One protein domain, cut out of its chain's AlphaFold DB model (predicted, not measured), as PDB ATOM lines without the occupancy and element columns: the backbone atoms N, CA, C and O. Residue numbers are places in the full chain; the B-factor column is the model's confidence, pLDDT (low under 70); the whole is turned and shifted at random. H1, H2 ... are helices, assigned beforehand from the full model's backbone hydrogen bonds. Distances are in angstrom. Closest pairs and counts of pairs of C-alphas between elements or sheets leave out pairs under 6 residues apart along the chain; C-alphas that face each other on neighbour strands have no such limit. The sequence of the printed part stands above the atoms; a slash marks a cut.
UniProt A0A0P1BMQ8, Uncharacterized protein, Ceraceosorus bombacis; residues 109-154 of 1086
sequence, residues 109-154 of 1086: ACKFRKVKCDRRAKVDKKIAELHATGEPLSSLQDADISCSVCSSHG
ATOM      1  N   ALA A 109     -31.627 -13.236 -53.098       88.94
ATOM      2  CA  ALA A 109     -30.492 -14.043 -52.662       88.94
ATOM      3  C   ALA A 109     -30.555 -14.431 -51.168       88.94
ATOM      4  O   ALA A 109     -30.303 -15.588 -50.828       88.94
ATOM      5  N   CYS A 110     -30.944 -13.519 -50.266       93.81
ATOM      6  CA  CYS A 110     -31.130 -13.862 -48.847       93.81
ATOM      7  C   CYS A 110     -32.329 -14.786 -48.625       93.81
ATOM      8  O   CYS A 110     -32.276 -15.674 -47.775       93.81
ATOM      9  N   LYS A 111     -33.400 -14.594 -49.403       90.88
ATOM     10  CA  LYS A 111     -34.605 -15.425 -49.370       90.88
ATOM     11  C   LYS A 111     -34.297 -16.863 -49.781       90.88
ATOM     12  O   LYS A 111     -34.707 -17.781 -49.077       90.88
ATOM     13  N   PHE A 112     -33.543 -17.055 -50.866       82.69
ATOM     14  CA  PHE A 112     -33.092 -18.375 -51.317       82.69
ATOM     15  C   PHE A 112     -32.205 -19.058 -50.278       82.69
ATOM     16  O   PHE A 112     -32.371 -20.240 -50.000       82.69
ATOM     17  N   ARG A 113     -31.323 -18.293 -49.630       83.94
ATOM     18  CA  ARG A 113     -30.411 -18.804 -48.598       83.94
ATOM     19  C   ARG A 113     -31.045 -18.956 -47.213       83.94
ATOM     20  O   ARG A 113     -30.390 -19.470 -46.315       83.94
ATOM     21  N   LYS A 114     -32.296 -18.517 -47.023       91.31
ATOM     22  CA  LYS A 114     -33.009 -18.495 -45.728       91.31
ATOM     23  C   LYS A 114     -32.240 -17.765 -44.613       91.31
ATOM     24  O   LYS A 114     -32.321 -18.138 -43.447       91.31
ATOM     25  N   VAL A 115     -31.524 -16.700 -44.966       91.69
ATOM     26  CA  VAL A 115     -30.753 -15.861 -44.032       91.69
ATOM     27  C   VAL A 115     -31.420 -14.501 -43.832       91.69
ATOM     28  O   VAL A 115     -32.183 -14.026 -44.677       91.69
ATOM     29  N   LYS A 116     -31.160 -13.865 -42.684       93.06
ATOM     30  CA  LYS A 116     -31.759 -12.570 -42.336       93.06
ATOM     31  C   LYS A 116     -31.219 -11.480 -43.268       93.06
ATOM     32  O   LYS A 116     -30.017 -11.269 -43.349       93.06
ATOM     33  N   CYS A 117     -32.120 -10.789 -43.959       95.94
ATOM     34  CA  CYS A 117     -31.773  -9.707 -44.876       95.94
ATOM     35  C   CYS A 117     -31.907  -8.351 -44.176       95.94
ATOM     36  O   CYS A 117     -32.970  -8.039 -43.640       95.94
ATOM     37  N   ASP A 118     -30.862  -7.531 -44.224       95.81
ATOM     38  CA  ASP A 118     -30.840  -6.165 -43.687       95.81
ATOM     39  C   ASP A 118     -31.029  -5.084 -44.771       95.81
ATOM     40  O   ASP A 118     -30.925  -3.897 -44.465       95.81
ATOM     41  N   ARG A 119     -31.350  -5.461 -46.025       92.62
ATOM     42  CA  ARG A 119     -31.522  -4.504 -47.140       92.62
ATOM     43  C   ARG A 119     -32.479  -3.376 -46.770       92.62
ATOM     44  O   ARG A 119     -32.168  -2.219 -47.001       92.62
ATOM     45  N   ARG A 120     -33.628  -3.720 -46.179       91.50
ATOM     46  CA  ARG A 120     -34.671  -2.752 -45.824       91.50
ATOM     47  C   ARG A 120     -34.158  -1.686 -44.860       91.50
ATOM     48  O   ARG A 120     -34.383  -0.515 -45.106       91.50
ATOM     49  N   ALA A 121     -33.412  -2.081 -43.829       93.44
ATOM     50  CA  ALA A 121     -32.833  -1.129 -42.885       93.44
ATOM     51  C   ALA A 121     -31.855  -0.166 -43.578       93.44
ATOM     52  O   ALA A 121     -31.813   1.015 -43.245       93.44
ATOM     53  N   LYS A 122     -31.102  -0.648 -44.578       94.44
ATOM     54  CA  LYS A 122     -30.215   0.200 -45.385       94.44
ATOM     55  C   LYS A 122     -30.979   1.131 -46.332       94.44
ATOM     56  O   LYS A 122     -30.579   2.281 -46.470       94.44
ATOM     57  N   VAL A 123     -32.072   0.664 -46.941       93.38
ATOM     58  CA  VAL A 123     -32.961   1.500 -47.769       93.38
ATOM     59  C   VAL A 123     -33.613   2.588 -46.917       93.38
ATOM     60  O   VAL A 123     -33.516   3.757 -47.269       93.38
ATOM     61  N   ASP A 124     -34.179   2.238 -45.762       93.25
ATOM     62  CA  ASP A 124     -34.808   3.195 -44.843       93.25
ATOM     63  C   ASP A 124     -33.787   4.234 -44.340       93.25
ATOM     64  O   ASP A 124     -34.083   5.428 -44.297       93.25
ATOM     65  N   LYS A 125     -32.549   3.806 -44.040       95.50
ATOM     66  CA  LYS A 125     -31.444   4.718 -43.704       95.50
ATOM     67  C   LYS A 125     -31.121   5.668 -44.862       95.50
ATOM     68  O   LYS A 125     -30.963   6.862 -44.630       95.50
ATOM     69  N   LYS A 126     -31.065   5.168 -46.102       95.00
ATOM     70  CA  LYS A 126     -30.789   5.997 -47.286       95.00
ATOM     71  C   LYS A 126     -31.915   6.991 -47.571       95.00
ATOM     72  O   LYS A 126     -31.637   8.135 -47.903       95.00
ATOM     73  N   ILE A 127     -33.170   6.582 -47.387       94.25
ATOM     74  CA  ILE A 127     -34.333   7.471 -47.493       94.25
ATOM     75  C   ILE A 127     -34.251   8.575 -46.434       94.25
ATOM     76  O   ILE A 127     -34.478   9.735 -46.761       94.25
ATOM     77  N   ALA A 128     -33.887   8.246 -45.191       94.19
ATOM     78  CA  ALA A 128     -33.716   9.242 -44.135       94.19
ATOM     79  C   ALA A 128     -32.568  10.228 -44.434       94.19
ATOM     80  O   ALA A 128     -32.730  11.428 -44.222       94.19
ATOM     81  N   GLU A 129     -31.440   9.742 -44.967       94.94
ATOM     82  CA  GLU A 129     -30.319  10.582 -45.418       94.94
ATOM     83  C   GLU A 129     -30.743  11.549 -46.534       94.94
ATOM     84  O   GLU A 129     -30.444  12.736 -46.457       94.94
ATOM     85  N   LEU A 130     -31.472  11.064 -47.542       94.00
ATOM     86  CA  LEU A 130     -31.917  11.881 -48.676       94.00
ATOM     87  C   LEU A 130     -33.042  12.857 -48.301       94.00
ATOM     88  O   LEU A 130     -33.078  13.992 -48.768       94.00
ATOM     89  N   HIS A 131     -33.920  12.473 -47.374       92.06
ATOM     90  CA  HIS A 131     -34.924  13.386 -46.831       92.06
ATOM     91  C   HIS A 131     -34.279  14.546 -46.054       92.06
ATOM     92  O   HIS A 131     -34.820  15.649 -46.039       92.06
ATOM     93  N   ALA A 132     -33.118  14.327 -45.427       94.25
ATOM     94  CA  ALA A 132     -32.364  15.403 -44.786       94.25
ATOM     95  C   ALA A 132     -31.749  16.384 -45.803       94.25
ATOM     96  O   ALA A 132     -31.566  17.553 -45.474       94.25
ATOM     97  N   THR A 133     -31.468  15.938 -47.032       94.50
ATOM     98  CA  THR A 133     -30.943  16.782 -48.121       94.50
ATOM     99  C   THR A 133     -32.027  17.334 -49.051       94.50
ATOM    100  O   THR A 133     -31.724  18.151 -49.916       94.50
ATOM    101  N   GLY A 134     -33.289  16.929 -48.873       94.25
ATOM    102  CA  GLY A 134     -34.404  17.319 -49.740       94.25
ATOM    103  C   GLY A 134     -34.444  16.585 -51.085       94.25
ATOM    104  O   GLY A 134     -35.202  16.983 -51.969       94.25
ATOM    105  N   GLU A 135     -33.662  15.518 -51.256       93.38
ATOM    106  CA  GLU A 135     -33.636  14.721 -52.484       93.38
ATOM    107  C   GLU A 135     -34.511  13.456 -52.354       93.38
ATOM    108  O   GLU A 135     -34.584  12.846 -51.286       93.38
ATOM    109  N   PRO A 136     -35.204  13.013 -53.418       93.31
ATOM    110  CA  PRO A 136     -35.877  11.717 -53.438       93.31
ATOM    111  C   PRO A 136     -34.909  10.577 -53.808       93.31
ATOM    112  O   PRO A 136     -34.007  10.755 -54.624       93.31
ATOM    113  N   LEU A 137     -35.128   9.372 -53.263       94.38
ATOM    114  CA  LEU A 137     -34.365   8.170 -53.638       94.38
ATOM    115  C   LEU A 137     -34.653   7.788 -55.096       94.38
ATOM    116  O   LEU A 137     -35.778   7.415 -55.433       94.38
ATOM    117  N   SER A 138     -33.638   7.862 -55.958       94.06
ATOM    118  CA  SER A 138     -33.775   7.457 -57.360       94.06
ATOM    119  C   SER A 138     -33.759   5.929 -57.518       94.06
ATOM    120  O   SER A 138     -33.217   5.201 -56.685       94.06
ATOM    121  N   SER A 139     -34.328   5.416 -58.615       84.62
ATOM    122  CA  SER A 139     -34.356   3.972 -58.908       84.62
ATOM    123  C   SER A 139     -32.958   3.364 -59.078       84.62
ATOM    124  O   SER A 139     -32.743   2.209 -58.714       84.62
ATOM    125  N   LEU A 140     -32.001   4.147 -59.587       86.00
ATOM    126  CA  LEU A 140     -30.593   3.755 -59.688       86.00
ATOM    127  C   LEU A 140     -29.961   3.621 -58.296       86.00
ATOM    128  O   LEU A 140     -29.334   2.607 -58.006       86.00
ATOM    129  N   GLN A 141     -30.218   4.579 -57.401       88.94
ATOM    130  CA  GLN A 141     -29.711   4.523 -56.030       88.94
ATOM    131  C   GLN A 141     -30.306   3.353 -55.231       88.94
ATOM    132  O   GLN A 141     -29.583   2.739 -54.455       88.94
ATOM    133  N   ASP A 142     -31.583   2.992 -55.421       87.69
ATOM    134  CA  ASP A 142     -32.157   1.786 -54.793       87.69
ATOM    135  C   ASP A 142     -31.531   0.491 -55.349       87.69
ATOM    136  O   ASP A 142     -31.272  -0.458 -54.602       87.69
ATOM    137  N   ALA A 143     -31.222   0.450 -56.650       86.44
ATOM    138  CA  ALA A 143     -30.552  -0.696 -57.265       86.44
ATOM    139  C   ALA A 143     -29.134  -0.936 -56.706       86.44
ATOM    140  O   ALA A 143     -28.710  -2.094 -56.624       86.44
ATOM    141  N   ASP A 144     -28.450   0.122 -56.262       89.75
ATOM    142  CA  ASP A 144     -27.099   0.063 -55.687       89.75
ATOM    143  C   ASP A 144     -27.076  -0.366 -54.205       89.75
ATOM    144  O   ASP A 144     -26.039  -0.787 -53.678       89.75
ATOM    145  N   ILE A 145     -28.216  -0.329 -53.504       93.31
ATOM    146  CA  ILE A 145     -28.287  -0.704 -52.084       93.31
ATOM    147  C   ILE A 145     -28.274  -2.230 -51.931       93.31
ATOM    148  O   ILE A 145     -29.280  -2.932 -52.093       93.31
ATOM    149  N   SER A 146     -27.120  -2.761 -51.522       94.56
ATOM    150  CA  SER A 146     -26.931  -4.182 -51.226       94.56
ATOM    151  C   SER A 146     -27.014  -4.505 -49.726       94.56
ATOM    152  O   SER A 146     -26.450  -3.825 -48.860       94.56
ATOM    153  N   CYS A 147     -27.729  -5.585 -49.389       96.06
ATOM    154  CA  CYS A 147     -27.740  -6.119 -48.024       96.06
ATOM    155  C   CYS A 147     -26.347  -6.640 -47.635       96.06
ATOM    156  O   CYS A 147     -25.582  -7.045 -48.514       96.06
ATOM    157  N   SER A 148     -26.006  -6.621 -46.344       94.75
ATOM    158  CA  SER A 148     -24.695  -7.066 -45.841       94.75
ATOM    159  C   SER A 148     -24.361  -8.485 -46.288       94.75
ATOM    160  O   SER A 148     -23.249  -8.724 -46.732       94.75
ATOM    161  N   VAL A 149     -25.344  -9.384 -46.291       92.88
ATOM    162  CA  VAL A 149     -25.187 -10.771 -46.749       92.88
ATOM    163  C   VAL A 149     -24.883 -10.865 -48.250       92.88
ATOM    164  O   VAL A 149     -23.994 -11.595 -48.674       92.88
ATOM    165  N   CYS A 150     -25.622 -10.157 -49.109       92.75
ATOM    166  CA  CYS A 150     -25.353 -10.193 -50.552       92.75
ATOM    167  C   CYS A 150     -24.000  -9.570 -50.871       92.75
ATOM    168  O   CYS A 150     -23.252 -10.126 -51.667       92.75
ATOM    169  N   SER A 151     -23.691  -8.454 -50.209       94.06
ATOM    170  CA  SER A 151     -22.399  -7.786 -50.307       94.06
ATOM    171  C   SER A 151     -21.268  -8.721 -49.860       94.06
ATOM    172  O   SER A 151     -20.305  -8.895 -50.603       94.06
ATOM    173  N   SER A 152     -21.439  -9.440 -48.741       88.50
ATOM    174  CA  SER A 152     -20.431 -10.369 -48.219       88.50
ATOM    175  C   SER A 152     -20.172 -11.575 -49.110       88.50
ATOM    176  O   SER A 152     -19.086 -12.146 -49.097       88.50
ATOM    177  N   HIS A 153     -21.165 -11.964 -49.904       83.94
ATOM    178  CA  HIS A 153     -21.064 -13.085 -50.828       83.94
ATOM    179  C   HIS A 153     -20.797 -12.670 -52.281       83.94
ATOM    180  O   HIS A 153     -20.823 -13.538 -53.154       83.94
ATOM    181  N   GLY A 154     -20.568 -11.380 -52.558       85.75
ATOM    182  CA  GLY A 154     -20.357 -10.879 -53.919       85.75
ATOM    183  C   GLY A 154     -21.549 -11.123 -54.852       85.75
ATOM    184  O   GLY A 154     -21.374 -11.297 -56.055       85.75
TER     185      GLY A 154
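Overview. This is residues 109 to 154 of the 1086 residues of an uncharacterized protein of Ceraceosorus bombacis (UniProt A0A0P1BMQ8). Picture a loose rod, with one long helix, H2, running along its long axis and the chain folding back beside it through the short helix H3. Two more short helices, H1 and H4, lie at the end of the rod away from Gly 134. The 46 printed residues hold four named helices, H1, H2, H3 and H4 in chain order, and no named strand; the class is all helix. The whole is loose, with a radius of gyration of the C-alphas of 11.9 A, and spans 36 by 17 by 15 A.

Arrangement. Start from H2, residues 119 to 133. H3, residues 139 to 144, is close to it but not clearly touching; their closest C-alphas, those of Val 123 and Asp 142, are 7.1 A apart. These two run opposite ways at a steep tilt of 54 degrees. H4, residues 148 to 152, is also close to H2 but not clearly touching, with the closest C-alphas, those of Arg 119 and Ser 148, 7.4 A apart. H1, residues 109 to 113, and H4 only just touch, with 3 pairs of C-alphas within 8 A; the closest are those of Ala 109 and Cys 150, at 6.8 A. H1 is apart from H2 and from H3, and H3 is apart from H4. In H1, H2, H3 and H4 every O i to N i+4 pair is within hydrogen-bond range.

Along the chain. Find C-alpha 119 at (-31.522, -4.504, -47.140); from there H2 runs 21.3 A to C-alpha 133 at (-30.943, 16.782, -48.121). H3 measures 8.8 A, H1 6.3 A and H4 5.9 A from first to last C-alpha. H1 begins at C-alpha 109, (-30.492, -14.043, -52.662), and H4 ends at C-alpha 152, (-20.431, -10.369, -48.219).

Size, cuts and confidence. Look at Arg 113 and Gly 134 for the two C-alphas farthest apart, 36.4 A. The first and last printed C-alphas, of Ala 109 and Gly 154, are 10.7 A apart. The three links are tight, and the printed part has no cut. The mean pLDDT of the printed part is 91.8, and no printed residue is under 70.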